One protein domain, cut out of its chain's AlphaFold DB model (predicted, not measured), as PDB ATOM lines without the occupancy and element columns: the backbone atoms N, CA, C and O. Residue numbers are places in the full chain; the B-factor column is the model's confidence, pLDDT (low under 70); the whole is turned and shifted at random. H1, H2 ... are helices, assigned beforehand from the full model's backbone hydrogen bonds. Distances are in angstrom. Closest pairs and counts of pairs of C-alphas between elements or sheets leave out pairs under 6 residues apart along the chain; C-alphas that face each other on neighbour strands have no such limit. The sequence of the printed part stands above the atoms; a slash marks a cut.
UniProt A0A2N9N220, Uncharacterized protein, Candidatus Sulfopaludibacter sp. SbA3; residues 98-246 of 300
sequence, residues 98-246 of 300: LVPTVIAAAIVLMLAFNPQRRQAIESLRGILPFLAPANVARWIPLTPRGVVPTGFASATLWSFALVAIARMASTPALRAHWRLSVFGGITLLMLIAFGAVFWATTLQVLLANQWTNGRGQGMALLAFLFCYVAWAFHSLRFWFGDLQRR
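What this domain is: This is residues 98 to 246 of the 300 residues of an uncharacterized protein of Candidatus Sulfopaludibacter sp. SbA3 (UniProt A0A2N9N220). Three long helices, H3, H5 and H6, run side by side in an up-and-down bundle, each against the one before it in the chain. H1 runs along H5, apart from H3 and H6, while the shorter H2 crosses H5 steeply towards H3 and the short H4 lies at the turn from H3 to H5. The printed part has 149 residues with six named helices, H1 to H6 in order, and no named strand; the class is all helix. It is compact, with a radius of gyration of the C-alphas of 16.9 A, and spans 55 by 28 by 27 A.

How they stand to each other: H1, residues 98 to 113, touches H5, residues 178 to 208, at a shallow tilt of 21 degrees, the same way; their closest C-alphas, of Ile 107 and Phe 194, are 5.8 A apart. H2, residues 117 to 127, touches residues 196 to 204 of H5 alone, at a steep tilt of 56 degrees; the closest C-alphas, of Ala 120 and Ala 200, are 5.3 A apart. H3, residues 150 to 170, touches H5 at 16 degrees, a shallow tilt, opposite ways, with the C-alphas of Leu 157 and Ile 192 closest at 6.3 A. H5 and H6, residues 214 to 244, form a helical hairpin at 11 degrees, with the C-alphas of Gly 184 and Leu 243 closest at 6.7 A. H4, residues 172 to 176, only just touches H3 and H5, only at the corner, with 3 pairs of C-alphas within 8 A each. Every O i to N i+4 pair is within hydrogen-bond range in H1, H4, H5 and H6, against 6 of 7 in H2 and 16 of 17 in H3.

Where its parts are: H1 begins at C-alpha 98, (229.129, 203.480, 249.377), and measures 22.0 A. H3 measures 30.8 A, H5 44.7 A and H6 45.3 A, ending at C-alpha 244, (239.718, 216.082, 245.196).

The domain as a whole: The C-alphas farthest apart, of Ala 176 and Thr 212, are 56.7 A apart. The printed part has no cut. The link from H2 to H3 is long, 22 residues; pLDDT is under 70 at residues 129 to 150.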
ATOM      1  N   LEU A  98     230.002 203.135 248.251       87.62
ATOM      2  CA  LEU A  98     229.129 203.480 249.377       87.62
ATOM      3  C   LEU A  98     228.250 204.695 249.066       87.62
ATOM      4  O   LEU A  98     227.042 204.626 249.230       87.62
ATOM      5  N   VAL A  99     228.845 205.796 248.610       88.19
ATOM      6  CA  VAL A  99     228.107 207.039 248.347       88.19
ATOM      7  C   VAL A  99     226.966 206.826 247.341       88.19
ATOM      8  O   VAL A  99     225.822 207.098 247.705       88.19
ATOM      9  N   PRO A 100     227.198 206.282 246.126       90.69
ATOM     10  CA  PRO A 100     226.109 206.081 245.174       90.69
ATOM     11  C   PRO A 100     225.074 205.064 245.665       90.69
ATOM     12  O   PRO A 100     223.890 205.252 245.410       90.69
ATOM     13  N   THR A 101     225.474 204.017 246.399       91.56
ATOM     14  CA  THR A 101     224.508 203.038 246.936       91.56
ATOM     15  C   THR A 101     223.637 203.618 248.041       91.56
ATOM     16  O   THR A 101     222.439 203.353 248.053       91.56
ATOM     17  N   VAL A 102     224.194 204.445 248.927       92.25
ATOM     18  CA  VAL A 102     223.428 205.150 249.962       92.25
ATOM     19  C   VAL A 102     222.454 206.142 249.329       92.25
ATOM     20  O   VAL A 102     221.290 206.163 249.718       92.25
ATOM     21  N   ILE A 103     222.890 206.910 248.324       94.06
ATOM     22  CA  ILE A 103     222.008 207.841 247.603       94.06
ATOM     23  C   ILE A 103     220.892 207.073 246.885       94.06
ATOM     24  O   ILE A 103     219.724 207.419 247.028       94.06
ATOM     25  N   ALA A 104     221.222 205.997 246.165       94.94
ATOM     26  CA  ALA A 104     220.230 205.170 245.482       94.94
ATOM     27  C   ALA A 104     219.223 204.549 246.463       94.94
ATOM     28  O   ALA A 104     218.020 204.593 246.218       94.94
ATOM     29  N   ALA A 105     219.692 204.026 247.599       95.81
ATOM     30  CA  ALA A 105     218.821 203.511 248.649       95.81
ATOM     31  C   ALA A 105     217.907 204.610 249.208       95.81
ATOM     32  O   ALA A 105     216.712 204.375 249.360       95.81
ATOM     33  N   ALA A 106     218.432 205.815 249.447       96.00
ATOM     34  CA  ALA A 106     217.642 206.954 249.906       96.00
ATOM     35  C   ALA A 106     216.561 207.351 248.888       96.00
ATOM     36  O   ALA A 106     215.416 207.549 249.282       96.00
ATOM     37  N   ILE A 107     216.882 207.384 247.589       95.94
ATOM     38  CA  ILE A 107     215.901 207.610 246.513       95.94
ATOM     39  C   ILE A 107     214.782 206.564 246.576       95.94
ATOM     40  O   ILE A 107     213.603 206.918 246.577       95.94
ATOM     41  N   VAL A 108     215.145 205.279 246.647       96.19
ATOM     42  CA  VAL A 108     214.175 204.176 246.691       96.19
ATOM     43  C   VAL A 108     213.293 204.275 247.932       96.19
ATOM     44  O   VAL A 108     212.078 204.164 247.808       96.19
ATOM     45  N   LEU A 109     213.875 204.536 249.106       96.50
ATOM     46  CA  LEU A 109     213.133 204.745 250.349       96.50
ATOM     47  C   LEU A 109     212.165 205.929 250.227       96.50
ATOM     48  O   LEU A 109     210.979 205.766 250.496       96.50
ATOM     49  N   MET A 110     212.626 207.095 249.766       95.31
ATOM     50  CA  MET A 110     211.761 208.270 249.608       95.31
ATOM     51  C   MET A 110     210.580 207.994 248.673       95.31
ATOM     52  O   MET A 110     209.461 208.403 248.967       95.31
ATOM     53  N   LEU A 111     210.796 207.267 247.574       93.75
ATOM     54  CA  LEU A 111     209.724 206.904 246.644       93.75
ATOM     55  C   LEU A 111     208.789 205.822 247.201       93.75
ATOM     56  O   LEU A 111     207.582 205.890 246.971       93.75
ATOM     57  N   ALA A 112     209.322 204.834 247.921       94.88
ATOM     58  CA  ALA A 112     208.546 203.732 248.485       94.88
ATOM     59  C   ALA A 112     207.614 204.200 249.611       94.88
ATOM     60  O   ALA A 112     206.466 203.763 249.673       94.88
ATOM     61  N   PHE A 113     208.094 205.111 250.462       95.62
ATOM     62  CA  PHE A 113     207.348 205.634 251.607       95.62
ATOM     63  C   PHE A 113     206.508 206.880 251.286       95.62
ATOM     64  O   PHE A 113     205.761 207.337 252.150       95.62
ATOM     65  N   ASN A 114     206.575 207.429 250.066       90.94
ATOM     66  CA  ASN A 114     205.728 208.560 249.688       90.94
ATOM     67  C   ASN A 114     204.283 208.089 249.388       90.94
ATOM     68  O   ASN A 114     204.076 207.355 248.411       90.94
ATOM     69  N   PRO A 115     203.260 208.549 250.142       92.19
ATOM     70  CA  PRO A 115     201.859 208.220 249.856       92.19
ATOM     71  C   PRO A 115     201.412 208.683 248.458       92.19
ATOM     72  O   PRO A 115     200.539 208.070 247.848       92.19
ATOM     73  N   GLN A 116     202.054 209.714 247.905       89.44
ATOM     74  CA  GLN A 116     201.764 210.303 246.595       89.44
ATOM     75  C   GLN A 116     202.743 209.843 245.501       89.44
ATOM     76  O   GLN A 116     202.954 210.535 244.504       89.44
ATOM     77  N   ARG A 117     203.328 208.640 245.626       91.12
ATOM     78  CA  ARG A 117     204.369 208.135 244.706       91.12
ATOM     79  C   ARG A 117     204.048 208.268 243.209       91.12
ATOM     80  O   ARG A 117     204.950 208.552 242.430       91.12
ATOM     81  N   ARG A 118     202.789 208.078 242.788       88.50
ATOM     82  CA  ARG A 118     202.389 208.189 241.368       88.50
ATOM     83  C   ARG A 118     202.561 209.619 240.854       88.50
ATOM     84  O   ARG A 118     203.232 209.820 239.848       88.50
ATOM     85  N   GLN A 119     202.061 210.595 241.609       84.44
ATOM     86  CA  GLN A 119     202.209 212.013 241.291       84.44
ATOM     87  C   GLN A 119     203.683 212.434 241.338       84.44
ATOM     88  O   GLN A 119     204.127 213.240 240.522       84.44
ATOM     89  N   ALA A 120     204.474 211.902 242.282       83.75
ATOM     90  CA  ALA A 120     205.913 212.175 242.369       83.75
ATOM     91  C   ALA A 120     206.649 211.704 241.111       83.75
ATOM     92  O   ALA A 120     207.427 212.457 240.531       83.75
ATOM     93  N   ILE A 121     206.360 210.484 240.652       87.38
ATOM     94  CA  ILE A 121     206.947 209.915 239.433       87.38
ATOM     95  C   ILE A 121     206.537 210.720 238.193       87.38
ATOM     96  O   ILE A 121     207.373 210.976 237.330       87.38
ATOM     97  N   GLU A 122     205.283 211.160 238.104       84.19
ATOM     98  CA  GLU A 122     204.822 212.032 237.015       84.19
ATOM     99  C   GLU A 122     205.522 213.396 237.041       84.19
ATOM    100  O   GLU A 122     205.990 213.869 236.007       84.19
ATOM    101  N   SER A 123     205.694 213.982 238.229       81.75
ATOM    102  CA  SER A 123     206.407 215.252 238.411       81.75
ATOM    103  C   SER A 123     207.885 215.138 238.022       81.75
ATOM    104  O   SER A 123     208.433 216.042 237.395       81.75
ATOM    105  N   LEU A 124     208.527 214.002 238.324       85.19
ATOM    106  CA  LEU A 124     209.911 213.718 237.933       85.19
ATOM    107  C   LEU A 124     210.101 213.693 236.415       85.19
ATOM    108  O   LEU A 124     211.137 214.150 235.929       85.19
ATOM    109  N   ARG A 125     209.102 213.217 235.659       82.12
ATOM    110  CA  ARG A 125     209.155 213.240 234.189       82.12
ATOM    111  C   ARG A 125     209.236 214.661 233.637       82.12
ATOM    112  O   ARG A 125     209.871 214.853 232.614       82.12
ATOM    113  N   GLY A 126     208.641 215.639 234.322       72.62
ATOM    114  CA  GLY A 126     208.703 217.051 233.933       72.62
ATOM    115  C   GLY A 126     210.000 217.770 234.323       72.62
ATOM    116  O   GLY A 126     210.312 218.806 233.748       72.62
ATOM    117  N   ILE A 127     210.755 217.247 235.297       78.00
ATOM    118  CA  ILE A 127     212.033 217.836 235.738       78.00
ATOM    119  C   ILE A 127     213.181 217.395 234.820       78.00
ATOM    120  O   ILE A 127     214.125 218.157 234.603       78.00
ATOM    121  N   LEU A 128     213.102 216.175 234.278       73.00
ATOM    122  CA  LEU A 128     214.144 215.604 233.432       73.00
ATOM    123  C   LEU A 128     214.067 216.154 231.994       73.00
ATOM    124  O   LEU A 128     213.040 216.031 231.335       73.00
ATOM    125  N   PRO A 129     215.173 216.687 231.457       62.47
ATOM    126  CA  PRO A 129     215.213 217.459 230.206       62.47
ATOM    127  C   PRO A 129     214.981 216.654 228.925       62.47
ATOM    128  O   PRO A 129     214.638 217.217 227.892       62.47
ATOM    129  N   PHE A 130     215.230 215.346 228.973       66.88
ATOM    130  CA  PHE A 130     215.130 214.459 227.813       66.88
ATOM    131  C   PHE A 130     213.720 213.907 227.631       66.88
ATOM    132  O   PHE A 130     213.429 213.252 226.635       66.88
ATOM    133  N   LEU A 131     212.846 214.144 228.607       61.41
ATOM    134  CA  LEU A 131     211.448 213.792 228.513       61.41
ATOM    135  C   LEU A 131     210.720 215.047 228.048       61.41
ATOM    136  O   LEU A 131     210.809 216.094 228.686       61.41
ATOM    137  N   ALA A 132     210.043 214.949 226.901       56.16
ATOM    138  CA  ALA A 132     209.212 216.036 226.399       56.16
ATOM    139  C   ALA A 132     208.312 216.536 227.544       56.16
ATOM    140  O   ALA A 132     207.774 215.693 228.272       56.16
ATOM    141  N   PRO A 133     208.147 217.861 227.728       55.34
ATOM    142  CA  PRO A 133     207.296 218.421 228.769       55.34
ATOM    143  C   PRO A 133     205.839 218.054 228.472       55.34
ATOM    144  O   PRO A 133     205.070 218.825 227.906       55.34
ATOM    145  N   ALA A 134     205.452 216.834 228.831       50.16
ATOM    146  CA  ALA A 134     204.109 216.330 228.680       50.16
ATOM    147  C   ALA A 134     203.261 216.992 229.771       50.16
ATOM    148  O   ALA A 134     203.145 216.500 230.886       50.16
ATOM    149  N   ASN A 135     202.688 218.151 229.448       48.91
ATOM    150  CA  ASN A 135     201.549 218.735 230.158       48.91
ATOM    151  C   ASN A 135     201.766 219.120 231.639       48.91
ATOM    152  O   ASN A 135     200.833 219.045 232.439       48.91
ATOM    153  N   VAL A 136     202.942 219.636 232.019       49.00
ATOM    154  CA  VAL A 136     203.175 220.179 233.384       49.00
ATOM    155  C   VAL A 136     202.357 221.461 233.653       49.00
ATOM    156  O   VAL A 136     202.218 221.898 234.791       49.00
ATOM    157  N   ALA A 137     201.723 222.038 232.630       46.09
ATOM    158  CA  ALA A 137     200.894 223.235 232.757       46.09
ATOM    159  C   ALA A 137     199.570 223.039 233.535       46.09
ATOM    160  O   ALA A 137     198.848 224.020 233.709       46.09
ATOM    161  N   ARG A 138     199.190 221.821 233.971       46.50
ATOM    162  CA  ARG A 138     197.778 221.546 234.326       46.50
ATOM    163  C   ARG A 138     197.457 220.906 235.691       46.50
ATOM    164  O   ARG A 138     196.289 220.618 235.912       46.50
ATOM    165  N   TRP A 139     198.403 220.711 236.617       42.84
ATOM    166  CA  TRP A 139     198.159 219.800 237.762       42.84
ATOM    167  C   TRP A 139     198.385 220.344 239.187       42.84
ATOM    168  O   TRP A 139     198.631 219.561 240.098       42.84
ATOM    169  N   ILE A 140     198.224 221.649 239.440       45.53
ATOM    170  CA  ILE A 140     198.061 222.146 240.826       45.53
ATOM    171  C   ILE A 140     196.807 223.033 240.895       45.53
ATOM    172  O   ILE A 140     196.885 224.218 240.575       45.53
ATOM    173  N   PRO A 141     195.640 222.483 241.288       42.41
ATOM    174  CA  PRO A 141     194.372 223.218 241.315       42.41
ATOM    175  C   PRO A 141     194.234 224.235 242.463       42.41
ATOM    176  O   PRO A 141     193.199 224.884 242.554       42.41
ATOM    177  N   LEU A 142     195.223 224.371 243.358       42.88
ATOM    178  CA  LEU A 142     195.062 225.116 244.623       42.88
ATOM    179  C   LEU A 142     196.079 226.238 244.862       42.88
ATOM    180  O   LEU A 142     195.994 226.937 245.866       42.88
ATOM    181  N   THR A 143     197.008 226.469 243.937       45.69
ATOM    182  CA  THR A 143     197.822 227.691 243.940       45.69
ATOM    183  C   THR A 143     197.359 228.573 242.787       45.69
ATOM    184  O   THR A 143     197.224 228.042 241.681       45.69
ATOM    185  N   PRO A 144     197.143 229.892 242.980       45.22
ATOM    186  CA  PRO A 144     196.992 230.805 241.853       45.22
ATOM    187  C   PRO A 144     198.098 230.509 240.834       45.22
ATOM    188  O   PRO A 144     199.242 230.250 241.225       45.22
ATOM    189  N   ARG A 145     197.739 230.451 239.544       40.50
ATOM    190  CA  ARG A 145     198.667 230.130 238.449       40.50
ATOM    191  C   ARG A 145     199.995 230.877 238.665       40.50
ATOM    192  O   ARG A 145     200.007 232.100 238.610       40.50
ATOM    193  N   GLY A 146     201.088 230.144 238.903       42.59
ATOM    194  CA  GLY A 146     202.448 230.696 238.854       42.59
ATOM    195  C   GLY A 146     203.236 230.858 240.161       42.59
ATOM    196  O   GLY A 146     204.335 231.396 240.086       42.59
ATOM    197  N   VAL A 147     202.771 230.405 241.333       47.06
ATOM    198  CA  VAL A 147     203.491 230.722 242.595       47.06
ATOM    199  C   VAL A 147     204.640 229.759 242.949       47.06
ATOM    200  O   VAL A 147     205.615 230.192 243.555       47.06
ATOM    201  N   VAL A 148     204.610 228.485 242.533       53.88
ATOM    202  CA  VAL A 148     205.786 227.597 242.665       53.88
ATOM    203  C   VAL A 148     206.170 227.071 241.285       53.88
ATOM    204  O   VAL A 148     205.494 226.181 240.762       53.88
ATOM    205  N   PRO A 149     207.229 227.608 240.656       63.75
ATOM    206  CA  PRO A 149     207.654 227.138 239.353       63.75
ATOM    207  C   PRO A 149     208.178 225.711 239.517       63.75
ATOM    208  O   PRO A 149     209.208 225.490 240.147       63.75
ATOM    209  N   THR A 150     207.527 224.726 238.901       65.94
ATOM    210  CA  THR A 150     208.140 223.403 238.669       65.94
ATOM    211  C   THR A 150     209.480 223.540 237.933       65.94
ATOM    212  O   THR A 150     210.400 222.751 238.143       65.94
ATOM    213  N   GLY A 151     209.634 224.622 237.161       75.38
ATOM    214  CA  GLY A 151     210.894 225.047 236.563       75.38
ATOM    215  C   GLY A 151     211.984 225.460 237.559       75.38
ATOM    216  O   GLY A 151     213.148 225.415 237.186       75.38
ATOM    217  N   PHE A 152     211.670 225.803 238.814       84.25
ATOM    218  CA  PHE A 152     212.672 226.246 239.792       84.25
ATOM    219  C   PHE A 152     213.660 225.133 240.132       84.25
ATOM    220  O   PHE A 152     214.869 225.341 240.082       84.25
ATOM    221  N   ALA A 153     213.159 223.933 240.442       85.94
ATOM    222  CA  ALA A 153     214.019 222.792 240.733       85.94
ATOM    223  C   ALA A 153     214.843 222.376 239.522       85.94
ATOM    224  O   ALA A 153     216.034 222.121 239.670       85.94
ATOM    225  N   SER A 154     214.224 222.352 238.338       86.00
ATOM    226  CA  SER A 154     214.924 222.059 237.086       86.00
ATOM    227  C   SER A 154     216.046 223.072 236.843       86.00
ATOM    228  O   SER A 154     217.202 222.674 236.740       86.00
ATOM    229  N   ALA A 155     215.743 224.375 236.868       88.38
ATOM    230  CA  ALA A 155     216.726 225.442 236.691       88.38
ATOM    231  C   ALA A 155     217.855 225.350 237.725       88.38
ATOM    232  O   ALA A 155     219.023 225.380 237.358       88.38
ATOM    233  N   THR A 156     217.516 225.152 239.000       91.06
ATOM    234  CA  THR A 156     218.485 225.039 240.097       91.06
ATOM    235  C   THR A 156     219.417 223.844 239.885       91.06
ATOM    236  O   THR A 156     220.636 224.008 239.863       91.06
ATOM    237  N   LEU A 157     218.863 222.643 239.677       91.50
ATOM    238  CA  LEU A 157     219.643 221.426 239.432       91.50
ATOM    239  C   LEU A 157     220.539 221.569 238.200       91.50
ATOM    240  O   LEU A 157     221.685 221.128 238.228       91.50
ATOM    241  N   TRP A 158     220.049 222.226 237.151       90.19
ATOM    242  CA  TRP A 158     220.812 222.470 235.937       90.19
ATOM    243  C   TRP A 158     221.939 223.471 236.109       90.19
ATOM    244  O   TRP A 158     223.055 223.194 235.677       90.19
ATOM    245  N   SER A 159     221.687 224.600 236.766       93.12
ATOM    246  CA  SER A 159     222.735 225.563 237.096       93.12
ATOM    247  C   SER A 159     223.840 224.885 237.906       93.12
ATOM    248  O   SER A 159     225.014 225.015 237.566       93.12
ATOM    249  N   PHE A 160     223.484 224.078 238.911       93.19
ATOM    250  CA  PHE A 160     224.468 223.320 239.684       93.19
ATOM    251  C   PHE A 160     225.184 222.248 238.855       93.19
ATOM    252  O   PHE A 160     226.396 222.102 238.998       93.19
ATOM    253  N   ALA A 161     224.489 221.537 237.965       94.06
ATOM    254  CA  ALA A 161     225.103 220.557 237.070       94.06
ATOM    255  C   ALA A 161     226.109 221.212 236.111       94.06
ATOM    256  O   ALA A 161     227.216 220.704 235.946       94.06
ATOM    257  N   LEU A 162     225.769 222.365 235.530       95.69
ATOM    258  CA  LEU A 162     226.664 223.128 234.660       95.69
ATOM    259  C   LEU A 162     227.893 223.627 235.424       95.69
ATOM    260  O   LEU A 162     229.012 223.450 234.949       95.69
ATOM    261  N   VAL A 163     227.710 224.173 236.632       96.44
ATOM    262  CA  VAL A 163     228.828 224.582 237.498       96.44
ATOM    263  C   VAL A 163     229.707 223.382 237.866       96.44
ATOM    264  O   VAL A 163     230.933 223.490 237.845       96.44
ATOM    265  N   ALA A 164     229.107 222.228 238.165       95.19
ATOM    266  CA  ALA A 164     229.827 220.996 238.472       95.19
ATOM    267  C   ALA A 164     230.681 220.527 237.287       95.19
ATOM    268  O   ALA A 164     231.869 220.253 237.455       95.19
ATOM    269  N   ILE A 165     230.093 220.483 236.087       95.44
ATOM    270  CA  ILE A 165     230.776 220.095 234.847       95.44
ATOM    271  C   ILE A 165     231.894 221.087 234.524       95.44
ATOM    272  O   ILE A 165     233.015 220.664 234.246       95.44
ATOM    273  N   ALA A 166     231.630 222.392 234.625       96.50
ATOM    274  CA  ALA A 166     232.631 223.432 234.406       96.50
ATOM    275  C   ALA A 166     233.810 223.294 235.381       96.50
ATOM    276  O   ALA A 166     234.962 223.340 234.955       96.50
ATOM    277  N   ARG A 167     233.544 223.035 236.670       95.00
ATOM    278  CA  ARG A 167     234.594 222.779 237.671       95.00
ATOM    279  C   ARG A 167     235.374 221.494 237.409       95.00
ATOM    280  O   ARG A 167     236.594 221.476 237.566       95.00
ATOM    281  N   MET A 168     234.706 220.419 236.994       94.50
ATOM    282  CA  MET A 168     235.394 219.188 236.590       94.50
ATOM    283  C   MET A 168     236.300 219.423 235.378       94.50
ATOM    284  O   MET A 168     237.424 218.926 235.353       94.50
ATOM    285  N   ALA A 169     235.833 220.200 234.399       94.56
ATOM    286  CA  ALA A 169     236.585 220.535 233.198       94.56
ATOM    287  C   ALA A 169     237.759 221.485 233.481       94.56
ATOM    288  O   ALA A 169     238.815 221.345 232.867       94.56
ATOM    289  N   SER A 170     237.625 222.422 234.423       95.38
ATOM    290  CA  SER A 170     238.708 223.350 234.767       95.38
ATOM    291  C   SER A 170     239.803 222.708 235.623       95.38
ATOM    292  O   SER A 170     240.947 223.151 235.573       95.38
ATOM    293  N   THR A 171     239.504 221.630 236.354       93.44
ATOM    294  CA  THR A 171     240.457 220.984 237.272       93.44
ATOM    295  C   THR A 171     241.384 220.005 236.528       93.44
ATOM    296  O   THR A 171     240.926 218.938 236.101       93.44
ATOM    297  N   PRO A 172     242.701 220.284 236.386       90.19
ATOM    298  CA  PRO A 172     243.614 219.447 235.594       90.19
ATOM    299  C   PRO A 172     243.722 218.004 236.101       90.19
ATOM    300  O   PRO A 172     243.712 217.070 235.303       90.19
ATOM    301  N   ALA A 173     243.745 217.815 237.425       87.06
ATOM    302  CA  ALA A 173     243.828 216.493 238.047       87.06
ATOM    303  C   ALA A 173     242.634 215.590 237.686       87.06
ATOM    304  O   ALA A 173     242.805 214.392 237.468       87.06
ATOM    305  N   LEU A 174     241.429 216.160 237.573       89.75
ATOM    306  CA  LEU A 174     240.238 215.408 237.171       89.75
ATOM    307  C   LEU A 174     240.292 215.063 235.678       89.75
ATOM    308  O   LEU A 174     240.022 213.924 235.306       89.75
ATOM    309  N   ARG A 175     240.729 216.000 234.826       90.25
ATOM    310  CA  ARG A 175     240.892 215.754 233.383       90.25
ATOM    311  C   ARG A 175     241.918 214.667 233.068       90.25
ATOM    312  O   ARG A 175     241.679 213.851 232.182       90.25
ATOM    313  N   ALA A 176     243.029 214.628 233.802       89.69
ATOM    314  CA  ALA A 176     244.096 213.649 233.590       89.69
ATOM    315  C   ALA A 176     243.671 212.203 233.915       89.69
ATOM    316  O   ALA A 176     244.295 211.243 233.458       89.69
ATOM    317  N   HIS A 177     242.609 212.019 234.704       93.50
ATOM    318  CA  HIS A 177     242.238 210.722 235.257       93.50
ATOM    319  C   HIS A 177     240.776 210.376 234.969       93.50
ATOM    320  O   HIS A 177     239.890 210.592 235.793       93.50
ATOM    321  N   TRP A 178     240.529 209.719 233.830       94.31
ATOM    322  CA  TRP A 178     239.178 209.351 233.373       94.31
ATOM    323  C   TRP A 178     238.325 208.624 234.427       94.31
ATOM    324  O   TRP A 178     237.113 208.818 234.480       94.31
ATOM    325  N   ARG A 179     238.938 207.807 235.299       93.56
ATOM    326  CA  ARG A 179     238.233 207.082 236.372       93.56
ATOM    327  C   ARG A 179     237.583 208.030 237.377       93.56
ATOM    328  O   ARG A 179     236.463 207.765 237.807       93.56
ATOM    329  N   LEU A 180     238.274 209.114 237.743       93.31
ATOM    330  CA  LEU A 180     237.724 210.157 238.611       93.31
ATOM    331  C   LEU A 180     236.577 210.876 237.912       93.31
ATOM    332  O   LEU A 180     235.548 211.092 238.540       93.31
ATOM    333  N   SER A 181     236.714 211.174 236.617       94.12
ATOM    334  CA  SER A 181     235.652 211.823 235.845       94.12
ATOM    335  C   SER A 181     234.397 210.959 235.745       94.12
ATOM    336  O   SER A 181     233.300 211.452 235.979       94.12
ATOM    337  N   VAL A 182     234.542 209.659 235.472       94.88
ATOM    338  CA  VAL A 182     233.410 208.717 235.434       94.88
ATOM    339  C   VAL A 182     232.750 208.604 236.806       94.88
ATOM    340  O   VAL A 182     231.529 208.694 236.914       94.88
ATOM    341  N   PHE A 183     233.540 208.456 237.872       94.31
ATOM    342  CA  PHE A 183     233.016 208.403 239.237       94.31
ATOM    343  C   PHE A 183     232.291 209.698 239.635       94.31
ATOM    344  O   PHE A 183     231.181 209.648 240.170       94.31
ATOM    345  N   GLY A 184     232.893 210.852 239.342       94.88
ATOM    346  CA  GLY A 184     232.308 212.173 239.548       94.88
ATOM    347  C   GLY A 184     231.007 212.356 238.779       94.88
ATOM    348  O   GLY A 184     230.015 212.758 239.374       94.88
ATOM    349  N   GLY A 185     230.969 211.968 237.504       95.31
ATOM    350  CA  GLY A 185     229.760 212.027 236.681       95.31
ATOM    351  C   GLY A 185     228.629 211.147 237.220       95.31
ATOM    352  O   GLY A 185     227.503 211.617 237.355       95.31
ATOM    353  N   ILE A 186     228.921 209.896 237.601       95.06
ATOM    354  CA  ILE A 186     227.919 208.981 238.179       95.06
ATOM    355  C   ILE A 186     227.376 209.525 239.504       95.06
ATOM    356  O   ILE A 186     226.168 209.518 239.733       95.06
ATOM    357  N   THR A 187     228.253 209.993 240.394       94.81
ATOM    358  CA  THR A 187     227.830 210.539 241.693       94.81
ATOM    359  C   THR A 187     227.053 211.843 241.545       94.81
ATOM    360  O   THR A 187     226.047 212.012 242.229       94.81
ATOM    361  N   LEU A 188     227.449 212.717 240.617       95.56
ATOM    362  CA  LEU A 188     226.710 213.932 240.279       95.56
ATOM    363  C   LEU A 188     225.313 213.601 239.748       95.56
ATOM    364  O   LEU A 188     224.333 214.169 240.220       95.56
ATOM    365  N   LEU A 189     225.203 212.640 238.826       94.62
ATOM    366  CA  LEU A 189     223.916 212.184 238.299       94.62
ATOM    367  C   LEU A 189     223.005 211.655 239.414       94.62
ATOM    368  O   LEU A 189     221.825 211.995 239.459       94.62
ATOM    369  N   MET A 190     223.553 210.866 240.344       95.06
ATOM    370  CA  MET A 190     222.811 210.363 241.504       95.06
ATOM    371  C   MET A 190     222.363 211.491 242.443       95.06
ATOM    372  O   MET A 190     221.239 211.450 242.939       95.06
ATOM    373  N   LEU A 191     223.196 212.515 242.667       94.94
ATOM    374  CA  LEU A 191     222.825 213.695 243.456       94.94
ATOM    375  C   LEU A 191     221.717 214.515 242.784       94.94
ATOM    376  O   LEU A 191     220.789 214.943 243.466       94.94
ATOM    377  N   ILE A 192     221.773 214.689 241.459       94.25
ATOM    378  CA  ILE A 192     220.719 215.361 240.684       94.25
ATOM    379  C   ILE A 192     219.408 214.578 240.785       94.25
ATOM    380  O   ILE A 192     218.364 215.161 241.075       94.25
ATOM    381  N   ALA A 193     219.461 213.255 240.598       93.94
ATOM    382  CA  ALA A 193     218.294 212.388 240.725       93.94
ATOM    383  C   ALA A 193     217.694 212.451 242.138       93.94
ATOM    384  O   ALA A 193     216.480 212.583 242.286       93.94
ATOM    385  N   PHE A 194     218.537 212.419 243.173       95.94
ATOM    386  CA  PHE A 194     218.094 212.565 244.556       95.94
ATOM    387  C   PHE A 194     217.465 213.933 244.817       95.94
ATOM    388  O   PHE A 194     216.387 213.984 245.396       95.94
ATOM    389  N   GLY A 195     218.070 215.025 244.341       95.25
ATOM    390  CA  GLY A 195     217.499 216.368 244.460       95.25
ATOM    391  C   GLY A 195     216.133 216.482 243.779       95.25
ATOM    392  O   GLY A 195     215.188 216.990 244.380       95.25
ATOM    393  N   ALA A 196     215.988 215.924 242.575       93.00
ATOM    394  CA  ALA A 196     214.717 215.900 241.855       93.00
ATOM    395  C   ALA A 196     213.634 215.107 242.608       93.00
ATOM    396  O   ALA A 196     212.498 215.568 242.722       93.00
ATOM    397  N   VAL A 197     213.985 213.933 243.147       93.88
ATOM    398  CA  VAL A 197     213.073 213.098 243.950       93.88
ATOM    399  C   VAL A 197     212.688 213.825 245.228       93.88
ATOM    400  O   VAL A 197     211.501 213.960 245.502       93.88
ATOM    401  N   PHE A 198     213.671 214.350 245.958       95.31
ATOM    402  CA  PHE A 198     213.473 215.104 247.189       95.31
ATOM    403  C   PHE A 198     212.548 216.304 246.973       95.31
ATOM    404  O   PHE A 198     211.632 216.529 247.766       95.31
ATOM    405  N   TRP A 199     212.743 217.044 245.880       93.62
ATOM    406  CA  TRP A 199     211.862 218.137 245.496       93.62
ATOM    407  C   TRP A 199     210.433 217.652 245.247       93.62
ATOM    408  O   TRP A 199     209.500 218.147 245.875       93.62
ATOM    409  N   ALA A 200     210.264 216.666 244.357       90.50
ATOM    410  CA  ALA A 200     208.952 216.164 243.960       90.50
ATOM    411  C   ALA A 200     208.163 215.605 245.153       90.50
ATOM    412  O   ALA A 200     206.972 215.881 245.277       90.50
ATOM    413  N   THR A 201     208.822 214.863 246.047       91.19
ATOM    414  CA  THR A 201     208.187 214.272 247.230       91.19
ATOM    415  C   THR A 201     207.838 215.333 248.271       91.19
ATOM    416  O   THR A 201     206.728 215.342 248.796       91.19
ATOM    417  N   THR A 202     208.767 216.241 248.581       91.81
ATOM    418  CA  THR A 202     208.589 217.200 249.682       91.81
ATOM    419  C   THR A 202     207.594 218.290 249.310       91.81
ATOM    420  O   THR A 202     206.745 218.645 250.124       91.81
ATOM    421  N   LEU A 203     207.641 218.775 248.065       89.69
ATOM    422  CA  LEU A 203     206.682 219.760 247.571       89.69
ATOM    423  C   LEU A 203     205.252 219.209 247.612       89.69
ATOM    424  O   LEU A 203     204.335 219.903 248.033       89.69
ATOM    425  N   GLN A 204     205.070 217.947 247.230       86.31
ATOM    426  CA  GLN A 204     203.784 217.256 247.301       86.31
ATOM    427  C   GLN A 204     203.231 217.177 248.720       86.31
ATOM    428  O   GLN A 204     202.086 217.554 248.950       86.31
ATOM    429  N   VAL A 205     204.059 216.777 249.687       87.75
ATOM    430  CA  VAL A 205     203.666 216.745 251.102       87.75
ATOM    431  C   VAL A 205     203.304 218.146 251.610       87.75
ATOM    432  O   VAL A 205     202.280 218.313 252.269       87.75
ATOM    433  N   LEU A 206     204.092 219.168 251.257       88.75
ATOM    434  CA  LEU A 206     203.823 220.558 251.641       88.75
ATOM    435  C   LEU A 206     202.503 221.088 251.066       88.75
ATOM    436  O   LEU A 206     201.795 221.825 251.754       88.75
ATOM    437  N   LEU A 207     202.177 220.722 249.823       85.06
ATOM    438  CA  LEU A 207     200.946 221.138 249.144       85.06
ATOM    439  C   LEU A 207     199.717 220.336 249.582       85.06
ATOM    440  O   LEU A 207     198.607 220.854 249.524       85.06
ATOM    441  N   ALA A 208     199.901 219.083 249.998       85.38
ATOM    442  CA  ALA A 208     198.818 218.217 250.451       85.38
ATOM    443  C   ALA A 208     198.304 218.585 251.847       85.38
ATOM    444  O   ALA A 208     197.142 218.326 252.163       85.38
ATOM    445  N   ASN A 209     199.157 219.183 252.681       86.88
ATOM    446  CA  ASN A 209     198.749 219.662 253.992       86.88
ATOM    447  C   ASN A 209     197.747 220.813 253.849       86.88
ATOM    448  O   ASN A 209     197.999 221.794 253.154       86.88
ATOM    449  N   GLN A 210     196.609 220.703 254.534       84.75
ATOM    450  CA  GLN A 210     195.627 221.779 254.607       84.75
ATOM    451  C   GLN A 210     196.139 222.859 255.564       84.75
ATOM    452  O   GLN A 210     196.152 222.682 256.780       84.75
ATOM    453  N   TRP A 211     196.598 223.979 255.009       88.88
ATOM    454  CA  TRP A 211     197.067 225.119 255.790       88.88
ATOM    455  C   TRP A 211     195.883 225.992 256.202       88.88
ATOM    456  O   TRP A 211     195.097 226.421 255.363       88.88
ATOM    457  N   THR A 212     195.783 226.312 257.491       89.88
ATOM    458  CA  THR A 212     194.737 227.206 258.021       89.88
ATOM    459  C   THR A 212     194.921 228.663 257.586       89.88
ATOM    460  O   THR A 212     193.966 229.434 257.579       89.88
ATOM    461  N   ASN A 213     196.144 229.055 257.210       91.31
ATOM    462  CA  ASN A 213     196.497 230.409 256.798       91.31
ATOM    463  C   ASN A 213     197.407 230.378 255.560       91.31
ATOM    464  O   ASN A 213     198.514 229.834 255.607       91.31
ATOM    465  N   GLY A 214     196.982 231.040 254.479       86.56
ATOM    466  CA  GLY A 214     197.759 231.146 253.240       86.56
ATOM    467  C   GLY A 214     199.125 231.824 253.416       86.56
ATOM    468  O   GLY A 214     200.081 231.460 252.734       86.56
ATOM    469  N   ARG A 215     199.275 232.747 254.382       87.50
ATOM    470  CA  ARG A 215     200.584 233.351 254.709       87.50
ATOM    471  C   ARG A 215     201.563 232.316 255.263       87.50
ATOM    472  O   ARG A 215     202.736 232.333 254.903       87.50
ATOM    473  N   GLY A 216     201.072 231.406 256.106       88.69
ATOM    474  CA  GLY A 216     201.876 230.319 256.667       88.69
ATOM    475  C   GLY A 216     202.381 229.379 255.576       88.69
ATOM    476  O   GLY A 216     203.572 229.078 255.527       88.69
ATOM    477  N   GLN A 217     201.501 229.008 254.644       87.56
ATOM    478  CA  GLN A 217     201.868 228.201 253.481       87.56
ATOM    479  C   GLN A 217     202.931 228.892 252.617       87.56
ATOM    480  O   GLN A 217     203.922 228.267 252.242       87.56
ATOM    481  N   GLY A 218     202.759 230.187 252.333       87.06
ATOM    482  CA  GLY A 218     203.722 230.969 251.554       87.06
ATOM    483  C   GLY A 218     205.112 231.014 252.197       87.06
ATOM    484  O   GLY A 218     206.108 230.761 251.522       87.06
ATOM    485  N   MET A 219     205.186 231.258 253.509       90.69
ATOM    486  CA  MET A 219     206.456 231.262 254.247       90.69
ATOM    487  C   MET A 219     207.114 229.880 254.284       90.69
ATOM    488  O   MET A 219     208.328 229.781 254.115       90.69
ATOM    489  N   ALA A 220     206.331 228.812 254.461       90.62
ATOM    490  CA  ALA A 220     206.846 227.446 254.445       90.62
ATOM    491  C   ALA A 220     207.411 227.060 253.071       90.62
ATOM    492  O   ALA A 220     208.488 226.470 252.990       90.62
ATOM    493  N   LEU A 221     206.724 227.443 251.989       90.12
ATOM    494  CA  LEU A 221     207.218 227.259 250.626       90.12
ATOM    495  C   LEU A 221     208.511 228.043 250.395       90.12
ATOM    496  O   LEU A 221     209.476 227.479 249.893       90.12
ATOM    497  N   LEU A 222     208.565 229.310 250.806       90.31
ATOM    498  CA  LEU A 222     209.764 230.134 250.664       90.31
ATOM    499  C   LEU A 222     210.957 229.538 251.427       90.31
ATOM    500  O   LEU A 222     212.045 229.406 250.867       90.31
ATOM    501  N   ALA A 223     210.747 229.125 252.678       94.31
ATOM    502  CA  ALA A 223     211.768 228.454 253.476       94.31
ATOM    503  C   ALA A 223     212.251 227.164 252.798       94.31
ATOM    504  O   ALA A 223     213.455 226.935 252.697       94.31
ATOM    505  N   PHE A 224     211.329 226.361 252.255       93.56
ATOM    506  CA  PHE A 224     211.667 225.163 251.493       93.56
ATOM    507  C   PHE A 224     212.546 225.474 250.270       93.56
ATOM    508  O   PHE A 224     213.536 224.774 250.057       93.56
ATOM    509  N   LEU A 225     212.259 226.543 249.513       92.75
ATOM    510  CA  LEU A 225     213.091 226.974 248.380       92.75
ATOM    511  C   LEU A 225     214.524 227.303 248.818       92.75
ATOM    512  O   LEU A 225     215.479 226.794 248.229       92.75
ATOM    513  N   PHE A 226     214.684 228.114 249.868       95.38
ATOM    514  CA  PHE A 226     216.004 228.474 250.392       95.38
ATOM    515  C   PHE A 226     216.765 227.255 250.916       95.38
ATOM    516  O   PHE A 226     217.936 227.070 250.580       95.38
ATOM    517  N   CYS A 227     216.099 226.388 251.681       96.25
ATOM    518  CA  CYS A 227     216.691 225.146 252.171       96.25
ATOM    519  C   CYS A 227     217.123 224.232 251.021       96.25
ATOM    520  O   CYS A 227     218.194 223.632 251.094       96.25
ATOM    521  N   TYR A 228     216.334 224.147 249.949       95.19
ATOM    522  CA  TYR A 228     216.660 223.336 248.781       95.19
ATOM    523  C   TYR A 228     217.903 223.854 248.044       95.19
ATOM    524  O   TYR A 228     218.805 223.075 247.734       95.19
ATOM    525  N   VAL A 229     217.999 225.170 247.817       96.00
ATOM    526  CA  VAL A 229     219.181 225.789 247.193       96.00
ATOM    527  C   VAL A 229     220.419 225.625 248.075       96.00
ATOM    528  O   VAL A 229     221.472 225.227 247.576       96.00
ATOM    529  N   ALA A 230     220.298 225.874 249.382       96.25
ATOM    530  CA  ALA A 230     221.395 225.692 250.330       96.25
ATOM    531  C   ALA A 230     221.878 224.235 250.350       96.25
ATOM    532  O   ALA A 230     223.080 223.972 250.277       96.25
ATOM    533  N   TRP A 231     220.948 223.277 250.376       95.62
ATOM    534  CA  TRP A 231     221.261 221.855 250.295       95.62
ATOM    535  C   TRP A 231     221.995 221.500 248.995       95.62
ATOM    536  O   TRP A 231     223.013 220.804 249.044       95.62
ATOM    537  N   ALA A 232     221.531 221.996 247.844       94.81
ATOM    538  CA  ALA A 232     222.169 221.744 246.553       94.81
ATOM    539  C   ALA A 232     223.591 222.332 246.499       94.81
ATOM    540  O   ALA A 232     224.531 221.644 246.089       94.81
ATOM    541  N   PHE A 233     223.776 223.556 247.003       96.38
ATOM    542  CA  PHE A 233     225.081 224.205 247.112       96.38
ATOM    543  C   PHE A 233     226.049 223.418 248.004       96.38
ATOM    544  O   PHE A 233     227.168 223.104 247.586       96.38
ATOM    545  N   HIS A 234     225.619 223.047 249.214       95.88
ATOM    546  CA  HIS A 234     226.438 222.252 250.127       95.88
ATOM    547  C   HIS A 234     226.774 220.885 249.533       95.88
ATOM    548  O   HIS A 234     227.928 220.464 249.600       95.88
ATOM    549  N   SER A 235     225.805 220.217 248.906       94.12
ATOM    550  CA  SER A 235     226.015 218.921 248.254       94.12
ATOM    551  C   SER A 235     227.063 219.015 247.150       94.12
ATOM    552  O   SER A 235     227.965 218.182 247.105       94.12
ATOM    553  N   LEU A 236     227.011 220.059 246.315       95.38
ATOM    554  CA  LEU A 236     228.010 220.290 245.276       95.38
ATOM    555  C   LEU A 236     229.401 220.554 245.867       95.38
ATOM    556  O   LEU A 236     230.390 219.977 245.413       95.38
ATOM    557  N   ARG A 237     229.482 221.404 246.898       95.38
ATOM    558  CA  ARG A 237     230.733 221.712 247.607       95.38
ATOM    559  C   ARG A 237     231.358 220.449 248.207       95.38
ATOM    560  O   ARG A 237     232.544 220.200 247.998       95.38
ATOM    561  N   PHE A 238     230.570 219.630 248.905       93.62
ATOM    562  CA  PHE A 238     231.043 218.372 249.491       93.62
ATOM    563  C   PHE A 238     231.425 217.340 248.436       93.62
ATOM    564  O   PHE A 238     232.456 216.691 248.584       93.62
ATOM    565  N   TRP A 239     230.634 217.202 247.373       95.19
ATOM    566  CA  TRP A 239     230.935 216.304 246.261       95.19
ATOM    567  C   TRP A 239     232.272 216.653 245.603       95.19
ATOM    568  O   TRP A 239     233.108 215.776 245.395       95.19
ATOM    569  N   PHE A 240     232.516 217.936 245.342       94.69
ATOM    570  CA  PHE A 240     233.764 218.371 244.725       94.69
ATOM    571  C   PHE A 240     234.963 218.166 245.658       94.69
ATOM    572  O   PHE A 240     235.982 217.611 245.245       94.69
ATOM    573  N   GLY A 241     234.819 218.523 246.939       91.69
ATOM    574  CA  GLY A 241     235.846 218.255 247.946       91.69
ATOM    575  C   GLY A 241     236.128 216.755 248.124       91.69
ATOM    576  O   GLY A 241     237.273 216.359 248.327       91.69
ATOM    577  N   ASP A 242     235.112 215.897 248.007       91.94
ATOM    578  CA  ASP A 242     235.280 214.440 248.030       91.94
ATOM    579  C   ASP A 242     236.048 213.935 246.800       91.94
ATOM    580  O   ASP A 242     236.950 213.110 246.947       91.94
ATOM    581  N   LEU A 243     235.771 214.465 245.602       92.56
ATOM    582  CA  LEU A 243     236.517 214.120 244.386       92.56
ATOM    583  C   LEU A 243     238.001 214.469 244.486       92.56
ATOM    584  O   LEU A 243     238.841 213.642 244.133       92.56
ATOM    585  N   GLN A 244     238.329 215.652 245.007       90.81
ATOM    586  CA  GLN A 244     239.718 216.082 245.196       90.81
ATOM    587  C   GLN A 244     240.467 215.221 246.219       90.81
ATOM    588  O   GLN A 244     241.664 214.987 246.085       90.81
ATOM    589  N   ARG A 245     239.762 214.697 247.226       87.94
ATOM    590  CA  ARG A 245     240.345 213.850 248.279       87.94
ATOM    591  C   ARG A 245     240.427 212.373 247.897       87.94
ATOM    592  O   ARG A 245     240.810 211.558 248.737       87.94
ATOM    593  N   ARG A 246     240.039 211.974 246.682       89.44
ATOM    594  CA  ARG A 246     240.077 210.574 246.237       89.44
ATOM    595  C   ARG A 246     241.317 210.277 245.408       89.44
ATOM    596  O   ARG A 246     241.718 211.031 244.534       89.44
TER     597      ARG A 246